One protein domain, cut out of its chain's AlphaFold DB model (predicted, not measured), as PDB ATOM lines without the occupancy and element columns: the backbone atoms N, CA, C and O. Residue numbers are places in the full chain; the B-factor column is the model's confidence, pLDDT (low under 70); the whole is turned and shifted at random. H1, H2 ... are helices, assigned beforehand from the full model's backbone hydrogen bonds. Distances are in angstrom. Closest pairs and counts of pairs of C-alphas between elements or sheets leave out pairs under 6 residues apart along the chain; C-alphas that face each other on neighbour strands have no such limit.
ATOM      1  N   ARG A  63      82.137  54.025 -17.929       53.66
ATOM      2  CA  ARG A  63      82.293  54.410 -16.518       53.66
ATOM      3  C   ARG A  63      83.690  54.966 -16.243       53.66
ATOM      4  O   ARG A  63      83.835  55.962 -15.532       53.66
ATOM      5  N   ASN A  64      84.707  54.364 -16.855       59.12
ATOM      6  CA  ASN A  64      86.103  54.713 -16.623       59.12
ATOM      7  C   ASN A  64      86.474  56.119 -17.164       59.12
ATOM      8  O   ASN A  64      87.017  56.916 -16.401       59.12
ATOM      9  N   PRO A  65      86.098  56.539 -18.394       61.25
ATOM     10  CA  PRO A  65      86.345  57.899 -18.878       61.25
ATOM     11  C   PRO A  65      85.618  58.987 -18.086       61.25
ATOM     12  O   PRO A  65      86.161  60.078 -17.931       61.25
ATOM     13  N   ALA A  66      84.410  58.728 -17.575       65.38
ATOM     14  CA  ALA A  66      83.702  59.688 -16.724       65.38
ATOM     15  C   ALA A  66      84.437  59.893 -15.389       65.38
ATOM     16  O   ALA A  66      84.638  61.029 -14.964       65.38
ATOM     17  N   ALA A  67      84.925  58.807 -14.783       69.62
ATOM     18  CA  ALA A  67      85.755  58.870 -13.583       69.62
ATOM     19  C   ALA A  67      87.110  59.557 -13.846       69.62
ATOM     20  O   ALA A  67      87.512  60.428 -13.083       69.62
ATOM     21  N   LEU A  68      87.788  59.237 -14.955       69.81
ATOM     22  CA  LEU A  68      89.057  59.856 -15.365       69.81
ATOM     23  C   LEU A  68      88.911  61.349 -15.698       69.81
ATOM     24  O   LEU A  68      89.792  62.146 -15.373       69.81
ATOM     25  N   THR A  69      87.812  61.749 -16.342       78.12
ATOM     26  CA  THR A  69      87.543  63.164 -16.654       78.12
ATOM     27  C   THR A  69      87.143  63.957 -15.416       78.12
ATOM     28  O   THR A  69      87.649  65.067 -15.253       78.12
ATOM     29  N   GLY A  70      86.339  63.377 -14.519       74.62
ATOM     30  CA  GLY A  70      86.068  63.940 -13.193       74.62
ATOM     31  C   GLY A  70      87.352  64.119 -12.386       74.62
ATOM     32  O   GLY A  70      87.677  65.232 -11.990       74.62
ATOM     33  N   HIS A  71      88.168  63.069 -12.284       79.31
ATOM     34  CA  HIS A  71      89.448  63.128 -11.581       79.31
ATOM     35  C   HIS A  71      90.398  64.180 -12.170       79.31
ATOM     36  O   HIS A  71      91.044  64.926 -11.438       79.31
ATOM     37  N   ARG A  72      90.472  64.297 -13.503       85.56
ATOM     38  CA  ARG A  72      91.259  65.357 -14.149       85.56
ATOM     39  C   ARG A  72      90.725  66.749 -13.804       85.56
ATOM     40  O   ARG A  72      91.533  67.653 -13.602       85.56
ATOM     41  N   ALA A  73      89.407  66.936 -13.772       83.06
ATOM     42  CA  ALA A  73      88.802  68.207 -13.390       83.06
ATOM     43  C   ALA A  73      89.130  68.558 -11.930       83.06
ATOM     44  O   ALA A  73      89.557  69.683 -11.670       83.06
ATOM     45  N   ASP A  74      89.045  67.583 -11.025       86.69
ATOM     46  CA  ASP A  74      89.405  67.748  -9.613       86.69
ATOM     47  C   ASP A  74      90.883  68.130  -9.457       86.69
ATOM     48  O   ASP A  74      91.201  69.131  -8.817       86.69
ATOM     49  N   LEU A  75      91.797  67.427 -10.137       90.00
ATOM     50  CA  LEU A  75      93.228  67.760 -10.123       90.00
ATOM     51  C   LEU A  75      93.516  69.171 -10.657       90.00
ATOM     52  O   LEU A  75      94.425  69.849 -10.172       90.00
ATOM     53  N   ILE A  76      92.772  69.625 -11.670       86.69
ATOM     54  CA  ILE A  76      92.899  70.990 -12.195       86.69
ATOM     55  C   ILE A  76      92.390  72.004 -11.166       86.69
ATOM     56  O   ILE A  76      93.068  73.008 -10.929       86.69
ATOM     57  N   ALA A  77      91.243  71.748 -10.535       87.62
ATOM     58  CA  ALA A  77      90.690  72.614  -9.497       87.62
ATOM     59  C   ALA A  77      91.644  72.731  -8.297       87.62
ATOM     60  O   ALA A  77      91.946  73.842  -7.850       87.62
ATOM     61  N   ASP A  78      92.199  71.607  -7.843       89.62
ATOM     62  CA  ASP A  78      93.191  71.567  -6.769       89.62
ATOM     63  C   ASP A  78      94.472  72.309  -7.150       89.62
ATOM     64  O   ASP A  78      94.996  73.096  -6.358       89.62
ATOM     65  N   ARG A  79      94.954  72.139  -8.387       87.81
ATOM     66  CA  ARG A  79      96.112  72.882  -8.899       87.81
ATOM     67  C   ARG A  79      95.881  74.391  -8.854       87.81
ATOM     68  O   ARG A  79      96.754  75.118  -8.381       87.81
ATOM     69  N   VAL A  80      94.730  74.866  -9.327       89.12
ATOM     70  CA  VAL A  80      94.389  76.299  -9.312       89.12
ATOM     71  C   VAL A  80      94.300  76.814  -7.879       89.12
ATOM     72  O   VAL A  80      94.895  77.844  -7.560       89.12
ATOM     73  N   ARG A  81      93.631  76.074  -6.987       89.88
ATOM     74  CA  ARG A  81      93.533  76.428  -5.565       89.88
ATOM     75  C   ARG A  81      94.914  76.522  -4.909       89.88
ATOM     76  O   ARG A  81      95.170  77.479  -4.180       89.88
ATOM     77  N   MET A  82      95.807  75.569  -5.175       88.38
ATOM     78  CA  MET A  82      97.177  75.589  -4.653       88.38
ATOM     79  C   MET A  82      97.988  76.770  -5.193       88.38
ATOM     80  O   MET A  82      98.679  77.426  -4.415       88.38
ATOM     81  N   ILE A  83      97.887  77.074  -6.491       86.88
ATOM     82  CA  ILE A  83      98.576  78.225  -7.095       86.88
ATOM     83  C   ILE A  83      98.081  79.530  -6.480       86.88
ATOM     84  O   ILE A  83      98.900  80.357  -6.099       86.88
ATOM     85  N   ASN A  84      96.770  79.708  -6.327       89.44
ATOM     86  CA  ASN A  84      96.223  80.931  -5.743       89.44
ATOM     87  C   ASN A  84      96.684  81.107  -4.292       89.44
ATOM     88  O   ASN A  84      97.182  82.170  -3.936       89.44
ATOM     89  N   ARG A  85      96.662  80.033  -3.492       87.44
ATOM     90  CA  ARG A  85      97.186  80.072  -2.120       87.44
ATOM     91  C   ARG A  85      98.686  80.369  -2.071       87.44
ATOM     92  O   ARG A  85      99.149  81.051  -1.159       87.44
ATOM     93  N   LEU A  86      99.454  79.861  -3.034       85.69
ATOM     94  CA  LEU A  86     100.869  80.188  -3.163       85.69
ATOM     95  C   LEU A  86     101.064  81.670  -3.502       85.69
ATOM     96  O   LEU A  86     101.911  82.315  -2.889       85.69
ATOM     97  N   ARG A  87     100.291  82.208  -4.447       85.75
ATOM     98  CA  ARG A  87     100.355  83.627  -4.815       85.75
ATOM     99  C   ARG A  87     100.026  84.510  -3.619       85.75
ATOM    100  O   ARG A  87     100.812  85.403  -3.348       85.75
ATOM    101  N   ASP A  88      98.998  84.192  -2.835       86.88
ATOM    102  CA  ASP A  88      98.661  84.942  -1.614       86.88
ATOM    103  C   ASP A  88      99.834  84.995  -0.619       86.88
ATOM    104  O   ASP A  88     100.201  86.062  -0.116       86.88
ATOM    105  N   LEU A  89     100.483  83.850  -0.372       84.50
ATOM    106  CA  LEU A  89     101.675  83.783   0.482       84.50
ATOM    107  C   LEU A  89     102.839  84.585  -0.111       84.50
ATOM    108  O   LEU A  89     103.511  85.333   0.598       84.50
ATOM    109  N   MET A  90     103.074  84.465  -1.416       82.00
ATOM    110  CA  MET A  90     104.150  85.179  -2.095       82.00
ATOM    111  C   MET A  90     103.906  86.685  -2.137       82.00
ATOM    112  O   MET A  90     104.843  87.444  -1.929       82.00
ATOM    113  N   THR A  91     102.674  87.143  -2.325       84.69
ATOM    114  CA  THR A  91     102.319  88.562  -2.251       84.69
ATOM    115  C   THR A  91     102.523  89.105  -0.840       84.69
ATOM    116  O   THR A  91     103.023  90.219  -0.691       84.69
ATOM    117  N   SER A  92     102.209  88.315   0.194       80.38
ATOM    118  CA  SER A  92     102.410  88.719   1.590       80.38
ATOM    119  C   SER A  92     103.884  88.844   1.981       80.38
ATOM    120  O   SER A  92     104.200  89.686   2.821       80.38
ATOM    121  N   VAL A  93     104.771  88.002   1.443       79.12
ATOM    122  CA  VAL A  93     106.174  87.954   1.888       79.12
ATOM    123  C   VAL A  93     107.133  88.591   0.866       79.12
ATOM    124  O   VAL A  93     108.050  89.308   1.258       79.12
ATOM    125  N   PHE A  94     106.913  88.392  -0.442       76.12
ATOM    126  CA  PHE A  94     107.784  88.838  -1.547       76.12
ATOM    127  C   PHE A  94     107.010  89.263  -2.816       76.12
ATOM    128  O   PHE A  94     107.078  88.586  -3.850       76.12
ATOM    129  N   PRO A  95     106.339  90.429  -2.806       77.75
ATOM    130  CA  PRO A  95     105.472  90.864  -3.909       77.75
ATOM    131  C   PRO A  95     106.214  91.122  -5.228       77.75
ATOM    132  O   PRO A  95     105.631  91.032  -6.303       77.75
ATOM    133  N   THR A  96     107.509  91.443  -5.181       75.75
ATOM    134  CA  THR A  96     108.324  91.648  -6.389       75.75
ATOM    135  C   THR A  96     108.659  90.344  -7.104       75.75
ATOM    136  O   THR A  96     108.771  90.341  -8.325       75.75
ATOM    137  N   LEU A  97     108.799  89.243  -6.362       73.31
ATOM    138  CA  LEU A  97     109.084  87.930  -6.936       73.31
ATOM    139  C   LEU A  97     107.824  87.297  -7.525       73.31
ATOM    140  O   LEU A  97     107.900  86.666  -8.573       73.31
ATOM    141  N   GLU A  98     106.673  87.506  -6.880       81.06
ATOM    142  CA  GLU A  98     105.379  87.052  -7.398       81.06
ATOM    143  C   GLU A  98     105.113  87.616  -8.801       81.06
ATOM    144  O   GLU A  98     104.811  86.855  -9.714       81.06
ATOM    145  N   ARG A  99     105.348  88.918  -9.009       79.38
ATOM    146  CA  ARG A  99     105.169  89.575 -10.317       79.38
ATOM    147  C   ARG A  99     106.129  89.090 -11.400       79.38
ATOM    148  O   ARG A  99     105.838  89.256 -12.580       79.38
ATOM    149  N   ALA A 100     107.281  88.547 -11.015       78.81
ATOM    150  CA  ALA A 100     108.295  88.081 -11.954       78.81
ATOM    151  C   ALA A 100     108.006  86.669 -12.493       78.81
ATOM    152  O   ALA A 100     108.611  86.273 -13.489       78.81
ATOM    153  N   PHE A 101     107.104  85.904 -11.863       75.56
ATOM    154  CA  PHE A 101     106.842  84.512 -12.223       75.56
ATOM    155  C   PHE A 101     105.374  84.237 -12.546       75.56
ATOM    156  O   PHE A 101     104.480  84.495 -11.746       75.56
ATOM    157  N   ASP A 102     105.132  83.569 -13.677       77.31
ATOM    158  CA  ASP A 102     103.844  82.927 -13.944       77.31
ATOM    159  C   ASP A 102     103.838  81.472 -13.435       77.31
ATOM    160  O   ASP A 102     104.261  80.529 -14.112       77.31
ATOM    161  N   TYR A 103     103.322  81.289 -12.217       75.56
ATOM    162  CA  TYR A 103     103.167  79.984 -11.559       75.56
ATOM    163  C   TYR A 103     102.114  79.076 -12.222       75.56
ATOM    164  O   TYR A 103     102.095  77.868 -11.963       75.56
ATOM    165  N   SER A 104     101.247  79.628 -13.080       76.12
ATOM    166  CA  SER A 104     100.254  78.859 -13.840       76.12
ATOM    167  C   SER A 104     100.882  78.121 -15.020       76.12
ATOM    168  O   SER A 104     100.506  76.983 -15.312       76.12
ATOM    169  N   SER A 105     101.891  78.715 -15.653       75.94
ATOM    170  CA  SER A 105     102.482  78.169 -16.882       75.94
ATOM    171  C   SER A 105     103.870  77.565 -16.671       75.94
ATOM    172  O   SER A 105     104.249  76.629 -17.379       75.94
ATOM    173  N   HIS A 106     104.629  78.023 -15.669       72.62
ATOM    174  CA  HIS A 106     106.040  77.661 -15.527       72.62
ATOM    175  C   HIS A 106     106.333  76.820 -14.283       72.62
ATOM    176  O   HIS A 106     106.498  77.321 -13.169       72.62
ATOM    177  N   LYS A 107     106.534  75.512 -14.497       70.50
ATOM    178  CA  LYS A 107     107.008  74.577 -13.457       70.50
ATOM    179  C   LYS A 107     108.346  75.008 -12.837       70.50
ATOM    180  O   LYS A 107     108.594  74.714 -11.674       70.50
ATOM    181  N   GLY A 108     109.180  75.735 -13.589       68.75
ATOM    182  CA  GLY A 108     110.464  76.261 -13.116       68.75
ATOM    183  C   GLY A 108     110.339  77.196 -11.910       68.75
ATOM    184  O   GLY A 108     111.165  77.124 -11.005       68.75
ATOM    185  N   ALA A 109     109.265  77.991 -11.829       70.75
ATOM    186  CA  ALA A 109     109.022  78.871 -10.686       70.75
ATOM    187  C   ALA A 109     108.743  78.073  -9.397       70.75
ATOM    188  O   ALA A 109     109.227  78.424  -8.321       70.75
ATOM    189  N   LEU A 110     108.020  76.953  -9.510       71.25
ATOM    190  CA  LEU A 110     107.760  76.037  -8.395       71.25
ATOM    191  C   LEU A 110     109.022  75.264  -7.985       71.25
ATOM    192  O   LEU A 110     109.271  75.086  -6.793       71.25
ATOM    193  N   ILE A 111     109.846  74.839  -8.946       73.25
ATOM    194  CA  ILE A 111     111.126  74.162  -8.672       73.25
ATOM    195  C   ILE A 111     112.089  75.110  -7.947       73.25
ATOM    196  O   ILE A 111     112.688  74.734  -6.941       73.25
ATOM    197  N   LEU A 112     112.189  76.364  -8.395       72.56
ATOM    198  CA  LEU A 112     113.009  77.378  -7.736       72.56
ATOM    199  C   LEU A 112     112.527  77.630  -6.302       72.56
ATOM    200  O   LEU A 112     113.340  77.685  -5.384       72.56
ATOM    201  N   LEU A 113     111.215  77.755  -6.095       72.31
ATOM    202  CA  LEU A 113     110.666  78.047  -4.774       72.31
ATOM    203  C   LEU A 113     110.816  76.870  -3.798       72.31
ATOM    204  O   LEU A 113     111.120  77.076  -2.624       72.31
ATOM    205  N   THR A 114     110.645  75.640  -4.282       72.81
ATOM    206  CA  THR A 114     110.853  74.430  -3.473       72.81
ATOM    207  C   THR A 114     112.334  74.181  -3.176       72.81
ATOM    208  O   THR A 114     112.661  73.731  -2.079       72.81
ATOM    209  N   GLY A 115     113.243  74.538  -4.091       68.75
ATOM    210  CA  GLY A 115     114.694  74.456  -3.878       68.75
ATOM    211  C   GLY A 115     115.273  75.590  -3.021       68.75
ATOM    212  O   GLY A 115     116.225  75.389  -2.260       68.75
ATOM    213  N   TYR A 116     114.687  76.786  -3.100       62.66
ATOM    214  CA  TYR A 116     115.221  78.011  -2.506       62.66
ATOM    215  C   TYR A 116     114.115  78.799  -1.800       62.66
ATOM    216  O   TYR A 116     113.790  79.924  -2.156       62.66
ATOM    217  N   ALA A 117     113.574  78.208  -0.734       65.25
ATOM    218  CA  ALA A 117     112.451  78.709   0.067       65.25
ATOM    219  C   ALA A 117     112.655  80.077   0.775       65.25
ATOM    220  O   ALA A 117     111.842  80.461   1.611       65.25
ATOM    221  N   THR A 118     113.740  80.813   0.499       65.00
ATOM    222  CA  THR A 118     114.039  82.120   1.116       65.00
ATOM    223  C   THR A 118     114.581  83.132   0.098       65.00
ATOM    224  O   THR A 118     115.390  82.776  -0.766       65.00
ATOM    225  N   PRO A 119     114.208  84.419   0.227       60.78
ATOM    226  CA  PRO A 119     114.519  85.476  -0.742       60.78
ATOM    227  C   PRO A 119     116.024  85.718  -0.882       60.78
ATOM    228  O   PRO A 119     116.533  85.892  -1.985       60.78
ATOM    229  N   ASP A 120     116.759  85.665   0.230       61.59
ATOM    230  CA  ASP A 120     118.204  85.891   0.270       61.59
ATOM    231  C   ASP A 120     118.963  84.763  -0.420       61.59
ATOM    232  O   ASP A 120     120.092  84.933  -0.883       61.59
ATOM    233  N   ARG A 121     118.366  83.571  -0.481       65.31
ATOM    234  CA  ARG A 121     118.945  82.430  -1.184       65.31
ATOM    235  C   ARG A 121     118.737  82.564  -2.688       65.31
ATOM    236  O   ARG A 121     119.708  82.420  -3.417       65.31
ATOM    237  N   ILE A 122     117.540  82.949  -3.128       65.19
ATOM    238  CA  ILE A 122     117.261  83.221  -4.549       65.19
ATOM    239  C   ILE A 122     118.143  84.369  -5.066       65.19
ATOM    240  O   ILE A 122     118.756  84.240  -6.121       65.19
ATOM    241  N   ARG A 123     118.297  85.458  -4.298       64.38
ATOM    242  CA  ARG A 123     119.155  86.596  -4.683       64.38
ATOM    243  C   ARG A 123     120.634  86.231  -4.818       64.38
ATOM    244  O   ARG A 123     121.272  86.694  -5.752       64.38
ATOM    245  N   ARG A 124     121.173  85.389  -3.927       62.91
ATOM    246  CA  ARG A 124     122.567  84.908  -4.023       62.91
ATOM    247  C   ARG A 124     122.815  84.044  -5.255       62.91
ATOM    248  O   ARG A 124     123.913  84.054  -5.786       62.91
ATOM    249  N   ILE A 125     121.798  83.315  -5.699       63.94
ATOM    250  CA  ILE A 125     121.878  82.383  -6.828       63.94
ATOM    251  C   ILE A 125     121.662  83.106  -8.160       63.94
ATOM    252  O   ILE A 125     122.293  82.774  -9.152       63.94
ATOM    253  N   GLY A 126     120.842  84.159  -8.185       59.16
ATOM    254  CA  GLY A 126     120.747  85.053  -9.344       59.16
ATOM    255  C   GLY A 126     122.015  85.880  -9.605       59.16
ATOM    256  O   GLY A 126     122.108  86.528 -10.640       59.16
ATOM    257  N   GLN A 127     122.978  85.875  -8.675       58.50
ATOM    258  CA  GLN A 127     124.292  86.515  -8.818       58.50
ATOM    259  C   GLN A 127     125.387  85.539  -9.277       58.50
ATOM    260  O   GLN A 127     126.485  85.979  -9.608       58.50
ATOM    261  N   THR A 128     125.105  84.232  -9.306       50.12
ATOM    262  CA  THR A 128     126.004  83.209  -9.857       50.12
ATOM    263  C   THR A 128     125.656  82.942 -11.326       50.12
ATOM    264  O   THR A 128     124.468  82.826 -11.636       50.12
ATOM    265  N   PRO A 129     126.641  82.853 -12.241       44.25
ATOM    266  CA  PRO A 129     126.393  82.534 -13.647       44.25
ATOM    267  C   PRO A 129     125.582  81.240 -13.806       44.25
ATOM    268  O   PRO A 129     125.818  80.256 -13.105       44.25
ATOM    269  N   ALA A 130     124.622  81.241 -14.736       48.09
ATOM    270  CA  ALA A 130     123.652  80.158 -14.928       48.09
ATOM    271  C   ALA A 130     124.282  78.780 -15.230       48.09
ATOM    272  O   ALA A 130     123.653  77.759 -14.951       48.09
ATOM    273  N   ASP A 131     125.522  78.743 -15.724       43.44
ATOM    274  CA  ASP A 131     126.253  77.508 -16.037       43.44
ATOM    275  C   ASP A 131     126.615  76.676 -14.794       43.44
ATOM    276  O   ASP A 131     126.765  75.458 -14.886       43.44
TER     277      ASP A 131
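Overview. This is residues 63 to 131 of the 181 residues of the protein "DEDD_Tnp_IS110 domain-containing protein" of Mycobacterium asiaticum (UniProt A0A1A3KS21). What shape does one see first? One long helix, H1, sticks out as an arm with its residues 63 to 78, and three short helices, H2, H3 and H4, make a small head at its other end, where H2 packs on residues 87 to 91 of H1. Residues 126 to 131, after H4, stick out as a tail. What is it made of? The printed part has 69 residues with four named helices, in the order H1, H2, H3, H4, and no named strand; its class is all helix. Is it compact? It is loose, with a radius of gyration of the C-alphas of 15.9 A, and flat, spanning 53 by 30 by 16 A.

Arrangement. What does the longest helix touch? H1, residues 63 to 93, touches H2, residues 95 to 100, with residues 87 to 91 alone; the closest C-alphas, of Met 90 and Glu 98, are 5.8 A apart. They run opposite ways at a steep tilt of 52 degrees. How do the other helices stand? H3, residues 107 to 115, and H4, residues 119 to 125, are close but not clearly touching, about perpendicular at 75 degrees; their closest C-alphas, of Leu 112 and Ile 122, are 7.9 A apart. H3 and H4 are both apart from H1 and H2. What do the backbones show? Every O i to N i+4 pair is within hydrogen-bond range in H1, H3 and H4, and 1 of 2 in H2.

Along the chain. Where does H1 run? It goes from C-alpha 63 at (82.293, 54.410, -16.518) to C-alpha 93 at (106.174, 87.954, 1.888), 45.1 A. How long are the others? H2 measures 9.0 A, H3 12.3 A and H4 10.0 A, ending at C-alpha 125 at (121.878, 82.383, -6.828).

Size, cuts and confidence. How large is it? The two C-alphas farthest apart, of Arg 63 and Gln 127, are 53.4 A apart. Is there a cut or a long link? The printed part has no cut; the links H1 to H2 and H3 to H4 are tight, and H2 to H3 is short. Where is confidence low? The pLDDT is under 70 at residues 63 to 68, 108 and 115 to 131.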